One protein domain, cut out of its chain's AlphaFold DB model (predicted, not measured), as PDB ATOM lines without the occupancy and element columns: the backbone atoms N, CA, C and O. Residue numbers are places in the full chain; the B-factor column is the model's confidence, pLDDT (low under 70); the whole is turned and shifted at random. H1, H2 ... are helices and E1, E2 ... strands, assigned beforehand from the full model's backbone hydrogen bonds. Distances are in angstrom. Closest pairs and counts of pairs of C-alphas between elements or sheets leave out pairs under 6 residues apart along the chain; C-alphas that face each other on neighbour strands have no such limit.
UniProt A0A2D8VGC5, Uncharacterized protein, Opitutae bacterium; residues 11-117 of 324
ATOM      1  N   ASP A  11       4.582  -4.007 -33.787       64.81
ATOM      2  CA  ASP A  11       5.163  -5.342 -33.874       64.81
ATOM      3  C   ASP A  11       5.969  -5.457 -35.171       64.81
ATOM      4  O   ASP A  11       5.471  -5.225 -36.280       64.81
ATOM      5  N   GLU A  12       7.258  -5.768 -35.026       68.12
ATOM      6  CA  GLU A  12       8.163  -6.001 -36.149       68.12
ATOM      7  C   GLU A  12       7.911  -7.388 -36.744       68.12
ATOM      8  O   GLU A  12       7.934  -8.398 -36.035       68.12
ATOM      9  N   ILE A  13       7.693  -7.447 -38.059       76.12
ATOM     10  CA  ILE A  13       7.528  -8.718 -38.758       76.12
ATOM     11  C   ILE A  13       8.925  -9.265 -39.040       76.12
ATOM     12  O   ILE A  13       9.668  -8.742 -39.876       76.12
ATOM     13  N   SER A  14       9.293 -10.307 -38.295       76.44
ATOM     14  CA  SER A  14      10.638 -10.889 -38.314       76.44
ATOM     15  C   SER A  14      11.101 -11.227 -39.734       76.44
ATOM     16  O   SER A  14      10.414 -11.936 -40.462       76.44
ATOM     17  N   GLY A  15      12.294 -10.748 -40.101       79.12
ATOM     18  CA  GLY A  15      12.894 -11.005 -41.413       79.12
ATOM     19  C   GLY A  15      12.382 -10.112 -42.542       79.12
ATOM     20  O   GLY A  15      12.728 -10.367 -43.687       79.12
ATOM     21  N   THR A  16      11.595  -9.075 -42.243       87.44
ATOM     22  CA  THR A  16      11.077  -8.142 -43.253       87.44
ATOM     23  C   THR A  16      11.361  -6.684 -42.891       87.44
ATOM     24  O   THR A  16      11.694  -6.368 -41.746       87.44
ATOM     25  N   ASN A  17      11.192  -5.776 -43.853       89.88
ATOM     26  CA  ASN A  17      11.188  -4.328 -43.615       89.88
ATOM     27  C   ASN A  17       9.791  -3.767 -43.265       89.88
ATOM     28  O   ASN A  17       9.602  -2.547 -43.272       89.88
ATOM     29  N   ALA A  18       8.821  -4.631 -42.944       89.75
ATOM     30  CA  ALA A  18       7.456  -4.256 -42.593       89.75
ATOM     31  C   ALA A  18       7.166  -4.351 -41.087       89.75
ATOM     32  O   ALA A  18       7.720  -5.171 -40.350       89.75
ATOM     33  N   ARG A  19       6.254  -3.497 -40.622       88.81
ATOM     34  CA  ARG A  19       5.766  -3.456 -39.238       88.81
ATOM     35  C   ARG A  19       4.269  -3.198 -39.225       88.81
ATOM     36  O   ARG A  19       3.793  -2.347 -39.972       88.81
ATOM     37  N   VAL A  20       3.550  -3.874 -38.337       86.81
ATOM     38  CA  VAL A  20       2.139  -3.567 -38.073       86.81
ATOM     39  C   VAL A  20       2.074  -2.635 -36.876       86.81
ATOM     40  O   VAL A  20       2.813  -2.801 -35.904       86.81
ATOM     41  N   PHE A  21       1.206  -1.636 -36.948       84.94
ATOM     42  CA  PHE A  21       0.965  -0.730 -35.839       84.94
ATOM     43  C   PHE A  21      -0.526  -0.546 -35.599       84.94
ATOM     44  O   PHE A  21      -1.347  -0.727 -36.493       84.94
ATOM     45  N   LYS A  22      -0.854  -0.156 -34.371       80.94
ATOM     46  CA  LYS A  22      -2.176   0.336 -33.998       80.94
ATOM     47  C   LYS A  22      -2.046   1.775 -33.525       80.94
ATOM     48  O   LYS A  22      -1.193   2.048 -32.676       80.94
ATOM     49  N   ASP A  23      -2.819   2.689 -34.096       75.38
ATOM     50  CA  ASP A  23      -2.788   4.097 -33.701       75.38
ATOM     51  C   ASP A  23      -3.612   4.374 -32.427       75.38
ATOM     52  O   ASP A  23      -4.132   3.458 -31.780       75.38
ATOM     53  N   SER A  24      -3.676   5.648 -32.023       72.31
ATOM     54  CA  SER A  24      -4.427   6.091 -30.840       72.31
ATOM     55  C   SER A  24      -5.936   5.912 -30.970       72.31
ATOM     56  O   SER A  24      -6.614   5.793 -29.949       72.31
ATOM     57  N   ASP A  25      -6.439   5.875 -32.201       67.81
ATOM     58  CA  ASP A  25      -7.866   5.822 -32.517       67.81
ATOM     59  C   ASP A  25      -8.335   4.366 -32.677       67.81
ATOM     60  O   ASP A  25      -9.523   4.071 -32.787       67.81
ATOM     61  N   GLY A  26      -7.389   3.428 -32.583       68.75
ATOM     62  CA  GLY A  26      -7.621   1.998 -32.630       68.75
ATOM     63  C   GLY A  26      -7.546   1.412 -34.034       68.75
ATOM     64  O   GLY A  26      -7.753   0.203 -34.172       68.75
ATOM     65  N   SER A  27      -7.205   2.221 -35.035       73.12
ATOM     66  CA  SER A  27      -7.022   1.792 -36.414       73.12
ATOM     67  C   SER A  27      -5.718   1.019 -36.553       73.12
ATOM     68  O   SER A  27      -4.704   1.322 -35.914       73.12
ATOM     69  N   LEU A  28      -5.748  -0.013 -37.391       82.62
ATOM     70  CA  LEU A  28      -4.569  -0.795 -37.726       82.62
ATOM     71  C   LEU A  28      -3.892  -0.214 -38.964       82.62
ATOM     72  O   LEU A  28      -4.545   0.272 -39.887       82.62
ATOM     73  N   GLY A  29      -2.571  -0.304 -39.000       87.75
ATOM     74  CA  GLY A  29      -1.784   0.160 -40.126       87.75
ATOM     75  C   GLY A  29      -0.558  -0.695 -40.387       87.75
ATOM     76  O   GLY A  29      -0.092  -1.456 -39.535       87.75
ATOM     77  N   LEU A  30      -0.035  -0.540 -41.596       90.25
ATOM     78  CA  LEU A  30       1.180  -1.162 -42.086       90.25
ATOM     79  C   LEU A  30       2.227  -0.083 -42.348       90.25
ATOM     80  O   LEU A  30       1.948   0.948 -42.953       90.25
ATOM     81  N   LEU A  31       3.446  -0.330 -41.894       91.31
ATOM     82  CA  LEU A  31       4.599   0.528 -42.104       91.31
ATOM     83  C   LEU A  31       5.672  -0.266 -42.843       91.31
ATOM     84  O   LEU A  31       6.149  -1.265 -42.310       91.31
ATOM     85  N   ILE A  32       6.103   0.207 -44.008       92.12
ATOM     86  CA  ILE A  32       7.266  -0.331 -44.730       92.12
ATOM     87  C   ILE A  32       8.395   0.685 -44.630       92.12
ATOM     88  O   ILE A  32       8.175   1.864 -44.916       92.12
ATOM     89  N   SER A  33       9.581   0.260 -44.194       91.75
ATOM     90  CA  SER A  33      10.759   1.124 -44.067       91.75
ATOM     91  C   SER A  33      11.841   0.811 -45.095       91.75
ATOM     92  O   SER A  33      11.832  -0.237 -45.734       91.75
ATOM     93  N   ASP A  34      12.798   1.730 -45.217       90.00
ATOM     94  CA  ASP A  34      14.026   1.538 -45.994       90.00
ATOM     95  C   ASP A  34      13.772   1.338 -47.494       90.00
ATOM     96  O   ASP A  34      14.478   0.597 -48.172       90.00
ATOM     97  N   LEU A  35      12.767   2.045 -48.021       87.81
ATOM     98  CA  LEU A  35      12.458   2.043 -49.446       87.81
ATOM     99  C   LEU A  35      13.594   2.681 -50.255       87.81
ATOM    100  O   LEU A  35      14.111   3.750 -49.899       87.81
ATOM    101  N   GLU A  36      13.948   2.037 -51.368       83.88
ATOM    102  CA  GLU A  36      14.991   2.505 -52.287       83.88
ATOM    103  C   GLU A  36      14.582   3.793 -53.013       83.88
ATOM    104  O   GLU A  36      15.400   4.693 -53.214       83.88
ATOM    105  N   THR A  37      13.301   3.905 -53.361       80.81
ATOM    106  CA  THR A  37      12.719   5.044 -54.070       80.81
ATOM    107  C   THR A  37      11.488   5.563 -53.335       80.81
ATOM    108  O   THR A  37      10.812   4.839 -52.603       80.81
ATOM    109  N   ARG A  38      11.193   6.856 -53.512       83.56
ATOM    110  CA  ARG A  38       9.899   7.417 -53.119       83.56
ATOM    111  C   ARG A  38       8.894   7.037 -54.207       83.56
ATOM    112  O   ARG A  38       9.077   7.518 -55.324       83.56
ATOM    113  N   PRO A  39       7.864   6.233 -53.913       79.94
ATOM    114  CA  PRO A  39       6.879   5.896 -54.922       79.94
ATOM    115  C   PRO A  39       5.823   6.991 -55.053       79.94
ATOM    116  O   PRO A  39       5.633   7.820 -54.151       79.94
ATOM    117  N   ASP A  40       5.114   6.950 -56.172       80.62
ATOM    118  CA  ASP A  40       3.884   7.704 -56.357       80.62
ATOM    119  C   ASP A  40       2.792   7.098 -55.477       80.62
ATOM    120  O   ASP A  40       2.597   5.884 -55.459       80.62
ATOM    121  N   LEU A  41       2.115   7.941 -54.694       82.81
ATOM    122  CA  LEU A  41       1.114   7.488 -53.733       82.81
ATOM    123  C   LEU A  41      -0.262   7.431 -54.414       82.81
ATOM    124  O   LEU A  41      -0.800   8.493 -54.751       82.81
ATOM    125  N   PRO A  42      -0.845   6.238 -54.619       78.06
ATOM    126  CA  PRO A  42      -2.212   6.117 -55.108       78.06
ATOM    127  C   PRO A  42      -3.211   6.650 -54.074       78.06
ATOM    128  O   PRO A  42      -2.939   6.701 -52.872       78.06
ATOM    129  N   LYS A  43      -4.393   7.046 -54.552       74.12
ATOM    130  CA  LYS A  43      -5.518   7.424 -53.693       74.12
ATOM    131  C   LYS A  43      -6.491   6.261 -53.597       74.12
ATOM    132  O   LYS A  43      -6.969   5.783 -54.621       74.12
ATOM    133  N   PHE A  44      -6.840   5.887 -52.374       71.69
ATOM    134  CA  PHE A  44      -7.900   4.927 -52.090       71.69
ATOM    135  C   PHE A  44      -8.924   5.568 -51.155       71.69
ATOM    136  O   PHE A  44      -8.559   6.350 -50.283       71.69
ATOM    137  N   GLU A  45     -10.200   5.226 -51.321       65.25
ATOM    138  CA  GLU A  45     -11.283   5.790 -50.500       65.25
ATOM    139  C   GLU A  45     -11.210   5.349 -49.032       65.25
ATOM    140  O   GLU A  45     -11.605   6.102 -48.152       65.25
ATOM    141  N   ASN A  46     -10.674   4.151 -48.767       72.06
ATOM    142  CA  ASN A  46     -10.674   3.527 -47.435       72.06
ATOM    143  C   ASN A  46      -9.264   3.343 -46.842       72.06
ATOM    144  O   ASN A  46      -9.104   2.614 -45.862       72.06
ATOM    145  N   LEU A  47      -8.233   3.944 -47.453       76.44
ATOM    146  CA  LEU A  47      -6.850   3.875 -46.972       76.44
ATOM    147  C   LEU A  47      -6.234   5.271 -46.943       76.44
ATOM    148  O   LEU A  47      -6.251   5.988 -47.944       76.44
ATOM    149  N   GLU A  48      -5.604   5.618 -45.828       84.12
ATOM    150  CA  GLU A  48      -4.715   6.777 -45.756       84.12
ATOM    151  C   GLU A  48      -3.283   6.300 -46.019       84.12
ATOM    152  O   GLU A  48      -2.772   5.431 -45.308       84.12
ATOM    153  N   ILE A  49      -2.635   6.850 -47.051       87.44
ATOM    154  CA  ILE A  49      -1.263   6.496 -47.422       87.44
ATOM    155  C   ILE A  49      -0.362   7.719 -47.295       87.44
ATOM    156  O   ILE A  49      -0.550   8.727 -47.973       87.44
ATOM    157  N   ASP A  50       0.666   7.586 -46.464       89.19
ATOM    158  CA  ASP A  50       1.608   8.645 -46.127       89.19
ATOM    159  C   ASP A  50       3.044   8.211 -46.425       89.19
ATOM    160  O   ASP A  50       3.508   7.179 -45.940       89.19
ATOM    161  N   PHE A  51       3.805   9.050 -47.133       89.81
ATOM    162  CA  PHE A  51       5.259   8.896 -47.217       89.81
ATOM    163  C   PHE A  51       5.955   9.746 -46.152       89.81
ATOM    164  O   PHE A  51       5.806  10.971 -46.104       89.81
ATOM    165  N   ARG A  52       6.784   9.106 -45.327       89.25
ATOM    166  CA  ARG A  52       7.589   9.749 -44.286       89.25
ATOM    167  C   ARG A  52       9.074   9.555 -44.603       89.25
ATOM    168  O   ARG A  52       9.583   8.447 -44.454       89.25
ATOM    169  N   PRO A  53       9.818  10.616 -44.977       86.25
ATOM    170  CA  PRO A  53      11.263  10.516 -45.203       86.25
ATOM    171  C   PRO A  53      12.026   9.998 -43.977       86.25
ATOM    172  O   PRO A  53      13.079   9.376 -44.101       86.25
ATOM    173  N   GLU A  54      11.485  10.257 -42.788       87.81
ATOM    174  CA  GLU A  54      12.041   9.843 -41.514       87.81
ATOM    175  C   GLU A  54      10.927   9.631 -40.487       87.81
ATOM    176  O   GLU A  54      10.008  10.450 -40.390       87.81
ATOM    177  N   LYS A  55      11.041   8.569 -39.686       87.75
ATOM    178  CA  LYS A  55      10.160   8.314 -38.541       87.75
ATOM    179  C   LYS A  55      10.962   7.796 -37.354       87.75
ATOM    180  O   LYS A  55      11.902   7.018 -37.507       87.75
ATOM    181  N   ILE A  56      10.587   8.239 -36.157       86.69
ATOM    182  CA  ILE A  56      11.125   7.714 -34.901       86.69
ATOM    183  C   ILE A  56      10.156   6.645 -34.400       86.69
ATOM    184  O   ILE A  56       9.001   6.941 -34.100       86.69
ATOM    185  N   LEU A  57      10.633   5.409 -34.321       81.12
ATOM    186  CA  LEU A  57       9.919   4.299 -33.712       81.12
ATOM    187  C   LEU A  57      10.202   4.271 -32.217       81.12
ATOM    188  O   LEU A  57      11.360   4.244 -31.794       81.12
ATOM    189  N   ASN A  58       9.128   4.240 -31.438       79.06
ATOM    190  CA  ASN A  58       9.167   4.106 -29.990       79.06
ATOM    191  C   ASN A  58       8.570   2.745 -29.632       79.06
ATOM    192  O   ASN A  58       7.366   2.629 -29.433       79.06
ATOM    193  N   VAL A  59       9.414   1.713 -29.596       71.50
ATOM    194  CA  VAL A  59       8.995   0.357 -29.222       71.50
ATOM    195  C   VAL A  59       9.213   0.175 -27.716       71.50
ATOM    196  O   VAL A  59      10.333   0.403 -27.245       71.50
ATOM    197  N   PRO A  60       8.190  -0.229 -26.939       70.12
ATOM    198  CA  PRO A  60       8.343  -0.473 -25.508       70.12
ATOM    199  C   PRO A  60       9.501  -1.436 -25.214       70.12
ATOM    200  O   PRO A  60       9.586  -2.519 -25.785       70.12
ATOM    201  N   GLY A  61      10.410  -1.040 -24.321       74.69
ATOM    202  CA  GLY A  61      11.569  -1.857 -23.941       74.69
ATOM    203  C   GLY A  61      12.814  -1.697 -24.825       74.69
ATOM    204  O   GLY A  61      13.851  -2.269 -24.494       74.69
ATOM    205  N   TYR A  62      12.762  -0.878 -25.881       73.62
ATOM    206  CA  TYR A  62      13.902  -0.588 -26.755       73.62
ATOM    207  C   TYR A  62      14.169   0.924 -26.853       73.62
ATOM    208  O   TYR A  62      13.246   1.728 -26.714       73.62
ATOM    209  N   PRO A  63      15.429   1.351 -27.083       79.88
ATOM    210  CA  PRO A  63      15.719   2.757 -27.342       79.88
ATOM    211  C   PRO A  63      15.041   3.215 -28.645       79.88
ATOM    212  O   PRO A  63      14.953   2.415 -29.583       79.88
ATOM    213  N   PRO A  64      14.614   4.491 -28.740       82.12
ATOM    214  CA  PRO A  64      14.016   5.024 -29.956       82.12
ATOM    215  C   PRO A  64      14.905   4.780 -31.176       82.12
ATOM    216  O   PRO A  64      16.101   5.085 -31.161       82.12
ATOM    217  N   ARG A  65      14.319   4.231 -32.242       84.50
ATOM    218  CA  ARG A  65      15.019   3.932 -33.496       84.50
ATOM    219  C   ARG A  65      14.527   4.846 -34.598       84.50
ATOM    220  O   ARG A  65      13.331   5.005 -34.802       84.50
ATOM    221  N   LYS A  66      15.464   5.432 -35.332       85.88
ATOM    222  CA  LYS A  66      15.171   6.271 -36.489       85.88
ATOM    223  C   LYS A  66      15.196   5.413 -37.747       85.88
ATOM    224  O   LYS A  66      16.239   4.855 -38.076       85.88
ATOM    225  N   ILE A  67      14.064   5.345 -38.431       88.25
ATOM    226  CA  ILE A  67      13.909   4.695 -39.734       88.25
ATOM    227  C   ILE A  67      13.729   5.756 -40.820       88.25
ATOM    228  O   ILE A  67      13.360   6.900 -40.526       88.25
ATOM    229  N   ARG A  68      14.038   5.396 -42.066       89.75
ATOM    230  CA  ARG A  68      14.014   6.314 -43.211       89.75
ATOM    231  C   ARG A  68      13.144   5.772 -44.333       89.75
ATOM    232  O   ARG A  68      12.875   4.572 -44.371       89.75
ATOM    233  N   ASN A  69      12.739   6.672 -45.229       89.69
ATOM    234  CA  ASN A  69      11.998   6.379 -46.458       89.69
ATOM    235  C   ASN A  69      10.846   5.404 -46.216       89.69
ATOM    236  O   ASN A  69      10.865   4.271 -46.688       89.69
ATOM    237  N   CYS A  70       9.890   5.827 -45.400       90.94
ATOM    238  CA  CYS A  70       8.823   4.966 -44.931       90.94
ATOM    239  C   CYS A  70       7.518   5.257 -45.657       90.94
ATOM    240  O   CYS A  70       7.213   6.417 -45.941       90.94
ATOM    241  N   ILE A  71       6.724   4.216 -45.873       91.56
ATOM    242  CA  ILE A  71       5.310   4.342 -46.227       91.56
ATOM    243  C   ILE A  71       4.483   3.831 -45.070       91.56
ATOM    244  O   ILE A  71       4.726   2.739 -44.563       91.56
ATOM    245  N   GLU A  72       3.515   4.639 -44.671       90.75
ATOM    246  CA  GLU A  72       2.450   4.263 -43.760       90.75
ATOM    247  C   GLU A  72       1.172   4.075 -44.556       90.75
ATOM    248  O   GLU A  72       0.759   4.978 -45.275       90.75
ATOM    249  N   VAL A  73       0.544   2.921 -44.386       88.50
ATOM    250  CA  VAL A  73      -0.822   2.656 -44.823       88.50
ATOM    251  C   VAL A  73      -1.658   2.513 -43.566       88.50
ATOM    252  O   VAL A  73      -1.379   1.638 -42.745       88.50
ATOM    253  N   ARG A  74      -2.665   3.361 -43.388       86.81
ATOM    254  CA  ARG A  74      -3.661   3.216 -42.323       86.81
ATOM    255  C   ARG A  74      -4.957   2.729 -42.935       86.81
ATOM    256  O   ARG A  74      -5.411   3.275 -43.940       86.81
ATOM    257  N   LEU A  75      -5.520   1.693 -42.328       77.38
ATOM    258  CA  LEU A  75      -6.857   1.243 -42.662       77.38
ATOM    259  C   LEU A  75      -7.892   2.172 -42.032       77.38
ATOM    260  O   LEU A  75      -7.727   2.593 -40.884       77.38
ATOM    261  N   ASP A  76      -8.985   2.420 -42.751       73.69
ATOM    262  CA  ASP A  76     -10.192   2.966 -42.139       73.69
ATOM    263  C   ASP A  76     -10.672   2.044 -40.991       73.69
ATOM    264  O   ASP A  76     -10.590   0.816 -41.117       73.69
ATOM    265  N   PRO A  77     -11.197   2.585 -39.873       69.19
ATOM    266  CA  PRO A  77     -11.722   1.784 -38.762       69.19
ATOM    267  C   PRO A  77     -12.805   0.766 -39.153       69.19
ATOM    268  O   PRO A  77     -13.061  -0.176 -38.403       69.19
ATOM    269  N   SER A  78     -13.475   0.952 -40.295       64.81
ATOM    270  CA  SER A  78     -14.478   0.024 -40.825       64.81
ATOM    271  C   SER A  78     -13.891  -1.174 -41.584       64.81
ATOM    272  O   SER A  78     -14.637  -2.105 -41.911       64.81
ATOM    273  N   CYS A  79     -12.582  -1.182 -41.859       66.25
ATOM    274  CA  CYS A  79     -11.888  -2.294 -42.500       66.25
ATOM    275  C   CYS A  79     -11.565  -3.420 -41.506       66.25
ATOM    276  O   CYS A  79     -11.208  -3.187 -40.353       66.25
ATOM    277  N   ASP A  80     -11.654  -4.663 -41.981       70.00
ATOM    278  CA  ASP A  80     -11.319  -5.847 -41.188       70.00
ATOM    279  C   ASP A  80      -9.797  -5.956 -40.977       70.00
ATOM    280  O   ASP A  80      -9.015  -5.743 -41.906       70.00
ATOM    281  N   SER A  81      -9.368  -6.337 -39.771       71.94
ATOM    282  CA  SER A  81      -7.965  -6.631 -39.456       71.94
ATOM    283  C   SER A  81      -7.364  -7.723 -40.346       71.94
ATOM    284  O   SER A  81      -6.161  -7.702 -40.615       71.94
ATOM    285  N   ASP A  82      -8.199  -8.634 -40.856       77.69
ATOM    286  CA  ASP A  82      -7.784  -9.719 -41.754       77.69
ATOM    287  C   ASP A  82      -7.291  -9.206 -43.121       77.69
ATOM    288  O   ASP A  82      -6.529  -9.888 -43.817       77.69
ATOM    289  N   LEU A  83      -7.644  -7.969 -43.494       78.50
ATOM    290  CA  LEU A  83      -7.181  -7.324 -44.722       78.50
ATOM    291  C   LEU A  83      -5.662  -7.091 -44.704       78.50
ATOM    292  O   LEU A  83      -4.982  -7.401 -45.681       78.50
ATOM    293  N   LEU A  84      -5.110  -6.604 -43.586       81.50
ATOM    294  CA  LEU A  84      -3.660  -6.400 -43.450       81.50
ATOM    295  C   LEU A  84      -2.900  -7.720 -43.473       81.50
ATOM    296  O   LEU A  84      -1.839  -7.799 -44.088       81.50
ATOM    297  N   ALA A  85      -3.441  -8.755 -42.826       82.69
ATOM    298  CA  ALA A  85      -2.853 -10.089 -42.854       82.69
ATOM    299  C   ALA A  85      -2.827 -10.656 -44.283       82.69
ATOM    300  O   ALA A  85      -1.829 -11.246 -44.690       82.69
ATOM    301  N   THR A  86      -3.884 -10.409 -45.060       85.12
ATOM    302  CA  THR A  86      -3.966 -10.803 -46.473       85.12
ATOM    303  C   THR A  86      -2.939 -10.059 -47.327       85.12
ATOM    304  O   THR A  86      -2.188 -10.701 -48.059       85.12
ATOM    305  N   ILE A  87      -2.841  -8.729 -47.192       87.81
ATOM    306  CA  ILE A  87      -1.842  -7.908 -47.902       87.81
ATOM    307  C   ILE A  87      -0.427  -8.401 -47.578       87.81
ATOM    308  O   ILE A  87       0.354  -8.690 -48.480       87.81
ATOM    309  N   LEU A  88      -0.107  -8.573 -46.294       87.62
ATOM    310  CA  LEU A  88       1.200  -9.062 -45.852       87.62
ATOM    311  C   LEU A  88       1.512 -10.470 -46.367       87.62
ATOM    312  O   LEU A  88       2.630 -10.720 -46.816       87.62
ATOM    313  N   GLY A  89       0.535 -11.378 -46.318       86.69
ATOM    314  CA  GLY A  89       0.676 -12.736 -46.836       86.69
ATOM    315  C   GLY A  89       1.016 -12.734 -48.323       86.69
ATOM    316  O   GLY A  89       2.000 -13.348 -48.728       86.69
ATOM    317  N   ARG A  90       0.273 -11.962 -49.124       88.81
ATOM    318  CA  ARG A  90       0.509 -11.819 -50.567       88.81
ATOM    319  C   ARG A  90       1.849 -11.173 -50.896       88.81
ATOM    320  O   ARG A  90       2.562 -11.650 -51.773       88.81
ATOM    321  N   MET A  91       2.234 -10.133 -50.161       91.75
ATOM    322  CA  MET A  91       3.555  -9.523 -50.313       91.75
ATOM    323  C   MET A  91       4.675 -10.529 -50.042       91.75
ATOM    324  O   MET A  91       5.658 -10.549 -50.774       91.75
ATOM    325  N   HIS A  92       4.523 -11.386 -49.029       90.12
ATOM    326  CA  HIS A  92       5.508 -12.418 -48.712       90.12
ATOM    327  C   HIS A  92       5.518 -13.576 -49.725       90.12
ATOM    328  O   HIS A  92       6.573 -14.147 -49.984       90.12
ATOM    329  N   GLU A  93       4.370 -13.908 -50.326       89.00
ATOM    330  CA  GLU A  93       4.290 -14.859 -51.445       89.00
ATOM    331  C   GLU A  93       5.071 -14.362 -52.672       89.00
ATOM    332  O   GLU A  93       5.752 -15.155 -53.325       89.00
ATOM    333  N   ILE A  94       4.989 -13.062 -52.975       90.38
ATOM    334  CA  ILE A  94       5.643 -12.448 -54.140       90.38
ATOM    335  C   ILE A  94       7.119 -12.128 -53.863       90.38
ATOM    336  O   ILE A  94       7.961 -12.350 -54.731       90.38
ATOM    337  N   GLU A  95       7.445 -11.652 -52.658       92.44
ATOM    338  CA  GLU A  95       8.804 -11.304 -52.228       92.44
ATOM    339  C   GLU A  95       9.182 -12.032 -50.921       92.44
ATOM    340  O   GLU A  95       9.139 -11.455 -49.824       92.44
ATOM    341  N   PRO A  96       9.590 -13.314 -51.006       88.81
ATOM    342  CA  PRO A  96       9.915 -14.122 -49.831       88.81
ATOM    343  C   PRO A  96      11.120 -13.616 -49.031       88.81
ATOM    344  O   PRO A  96      11.303 -14.032 -47.885       88.81
ATOM    345  N   SER A  97      11.961 -12.740 -49.602       89.56
ATOM    346  CA  SER A  97      13.115 -12.175 -48.886       89.56
ATOM    347  C   SER A  97      12.718 -11.206 -47.771       89.56
ATOM    348  O   SER A  97      13.545 -10.909 -46.910       89.56
ATOM    349  N   GLY A  98      11.477 -10.703 -47.790       86.44
ATOM    350  CA  GLY A  98      10.990  -9.704 -46.841       86.44
ATOM    351  C   GLY A  98      11.455  -8.273 -47.131       86.44
ATOM    352  O   GLY A  98      11.175  -7.377 -46.333       86.44
ATOM    353  N   ALA A  99      12.155  -8.038 -48.244       90.94
ATOM    354  CA  ALA A  99      12.565  -6.712 -48.699       90.94
ATOM    355  C   ALA A  99      11.466  -6.070 -49.562       90.94
ATOM    356  O   ALA A  99      11.558  -6.013 -50.785       90.94
ATOM    357  N   PHE A 100      10.394  -5.605 -48.926       92.38
ATOM    358  CA  PHE A 100       9.230  -5.094 -49.641       92.38
ATOM    359  C   PHE A 100       9.444  -3.686 -50.203       92.38
ATOM    360  O   PHE A 100       9.954  -2.796 -49.518       92.38
ATOM    361  N   SER A 101       8.989  -3.464 -51.437       91.12
ATOM    362  CA  SER A 101       8.987  -2.154 -52.093       91.12
ATOM    363  C   SER A 101       7.607  -1.486 -52.031       91.12
ATOM    364  O   SER A 101       6.589  -2.130 -51.770       91.12
ATOM    365  N   GLY A 102       7.563  -0.177 -52.296       87.81
ATOM    366  CA  GLY A 102       6.299   0.554 -52.424       87.81
ATOM    367  C   GLY A 102       5.474   0.095 -53.629       87.81
ATOM    368  O   GLY A 102       4.263  -0.040 -53.518       87.81
ATOM    369  N   GLU A 103       6.132  -0.221 -54.749       88.69
ATOM    370  CA  GLU A 103       5.474  -0.775 -55.943       88.69
ATOM    371  C   GLU A 103       4.810  -2.122 -55.647       88.69
ATOM    372  O   GLU A 103       3.663  -2.338 -56.028       88.69
ATOM    373  N   LEU A 104       5.497  -3.002 -54.909       90.56
ATOM    374  CA  LEU A 104       4.939  -4.282 -54.477       90.56
ATOM    375  C   LEU A 104       3.734  -4.080 -53.557       90.56
ATOM    376  O   LEU A 104       2.700  -4.713 -53.756       90.56
ATOM    377  N   LEU A 105       3.860  -3.197 -52.562       90.31
ATOM    378  CA  LEU A 105       2.768  -2.875 -51.647       90.31
ATOM    379  C   LEU A 105       1.531  -2.395 -52.410       90.31
ATOM    380  O   LEU A 105       0.439  -2.887 -52.149       90.31
ATOM    381  N   PHE A 106       1.686  -1.458 -53.343       87.31
ATOM    382  CA  PHE A 106       0.550  -0.919 -54.087       87.31
ATOM    383  C   PHE A 106      -0.029  -1.928 -55.074       87.31
ATOM    384  O   PHE A 106      -1.243  -2.066 -55.112       87.31
ATOM    385  N   GLY A 107       0.803  -2.709 -55.769       86.19
ATOM    386  CA  GLY A 107       0.318  -3.784 -56.637       86.19
ATOM    387  C   GLY A 107      -0.478  -4.848 -55.873       86.19
ATOM    388  O   GLY A 107      -1.526  -5.288 -56.336       86.19
ATOM    389  N   VAL A 108      -0.028  -5.217 -54.668       88.75
ATOM    390  CA  VAL A 108      -0.765  -6.142 -53.793       88.75
ATOM    391  C   VAL A 108      -2.019  -5.493 -53.217       88.75
ATOM    392  O   VAL A 108      -3.047  -6.157 -53.132       88.75
ATOM    393  N   ILE A 109      -1.968  -4.219 -52.817       84.88
ATOM    394  CA  ILE A 109      -3.166  -3.495 -52.377       84.88
ATOM    395  C   ILE A 109      -4.186  -3.455 -53.507       84.88
ATOM    396  O   ILE A 109      -5.337  -3.749 -53.234       84.88
ATOM    397  N   ASP A 110      -3.799  -3.168 -54.748       79.62
ATOM    398  CA  ASP A 110      -4.716  -3.168 -55.891       79.62
ATOM    399  C   ASP A 110      -5.335  -4.556 -56.111       79.62
ATOM    400  O   ASP A 110      -6.559  -4.669 -56.190       79.62
ATOM    401  N   GLU A 111      -4.529  -5.626 -56.102       79.94
ATOM    402  CA  GLU A 111      -5.022  -7.009 -56.224       79.94
ATOM    403  C   GLU A 111      -6.000  -7.363 -55.090       79.94
ATOM    404  O   GLU A 111      -7.082  -7.903 -55.320       79.94
ATOM    405  N   VAL A 112      -5.646  -7.032 -53.848       76.00
ATOM    406  CA  VAL A 112      -6.477  -7.321 -52.678       76.00
ATOM    407  C   VAL A 112      -7.718  -6.421 -52.655       76.00
ATOM    408  O   VAL A 112      -8.796  -6.898 -52.324       76.00
ATOM    409  N   VAL A 113      -7.633  -5.155 -53.057       64.50
ATOM    410  CA  VAL A 113      -8.781  -4.239 -53.176       64.50
ATOM    411  C   VAL A 113      -9.762  -4.744 -54.232       64.50
ATOM    412  O   VAL A 113     -10.967  -4.675 -53.995       64.50
ATOM    413  N   GLU A 114      -9.302  -5.319 -55.346       59.91
ATOM    414  CA  GLU A 114     -10.196  -5.994 -56.295       59.91
ATOM    415  C   GLU A 114     -10.912  -7.205 -55.671       59.91
ATOM    416  O   GLU A 114     -12.082  -7.445 -55.972       59.91
ATOM    417  N   ILE A 115     -10.257  -7.924 -54.752       52.16
ATOM    418  CA  ILE A 115     -10.801  -9.112 -54.071       52.16
ATOM    419  C   ILE A 115     -11.748  -8.748 -52.909       52.16
ATOM    420  O   ILE A 115     -12.743  -9.440 -52.688       52.16
ATOM    421  N   VAL A 116     -11.459  -7.681 -52.155       50.31
ATOM    422  CA  VAL A 116     -12.219  -7.260 -50.955       50.31
ATOM    423  C   VAL A 116     -13.207  -6.130 -51.256       50.31
ATOM    424  O   VAL A 116     -13.949  -5.704 -50.367       50.31
ATOM    425  N   ARG A 117     -13.301  -5.665 -52.512       49.53
ATOM    426  CA  ARG A 117     -14.409  -4.819 -52.966       49.53
ATOM    427  C   ARG A 117     -15.718  -5.540 -52.657       49.53
ATOM    428  O   ARG A 117     -16.176  -6.407 -53.399       49.53
TER     429      ARG A 117
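Overview. This is residues 11 to 117 of the 324 residues of an uncharacterized protein of Opitutae bacterium (UniProt A0A2D8VGC5). A twisted antiparallel sheet of four strands has helix H1 over one face, along E1 and E2, while a second helix, H2, crosses H1 and only grazes the sheet. The long hairpin of E3 and E4 bends sharply partway along both strands. The 107 printed residues include four named strands, then two named helices; the sheet order is E1 E2 E4 E3, and the class is mixed, helices and strands. The whole is compact, with a radius of gyration of the C-alphas of 13.2 A and spans of 40 by 30 by 24 A.

Along the chain. E1, residues 18 to 22, begins with C-alpha 18 at (7.456, -4.256, -42.593). E2 is residues 28 to 32. E3, residues 47 to 57, measures 21.4 A and bends by 99 degrees at residue 54. E4, residues 65 to 75, measures 23.9 A and bends by 91 degrees at residue 68. H1, residues 81 to 94, measures 20.8 A; H2, residues 102 to 116, measures 20.2 A and ends with C-alpha 116 at (-12.219, -7.260, -50.955).

Arrangement. E1 and E2 form a hairpin, with N 19 and O 31 2.8 A apart. E2 and E4 are antiparallel, with N 30 and O 73 at 2.8 A. E3 and E4 form the other hairpin, with N 50 and O 72 at 2.9 A. H1 is on the sheet, making two layers, a helix on one face, at a height over the sheet of 10.6 A. H1 and H2 touch, closest at the C-alphas of Ile 87 and Val 108, 6.2 A, at a steep tilt of 54 degrees, opposite ways. Every O i to N i+4 pair is within hydrogen-bond range in H2, and 9 of 10 in H1.

Size, cuts and confidence. The C-alphas farthest apart, of Pro 63 and Arg 117, are 40.3 A apart. The printed part has no cut; E2 to E3 is a long link. Mean pLDDT of the printed part is 81.5, with residues 113 to 117 among those under 70.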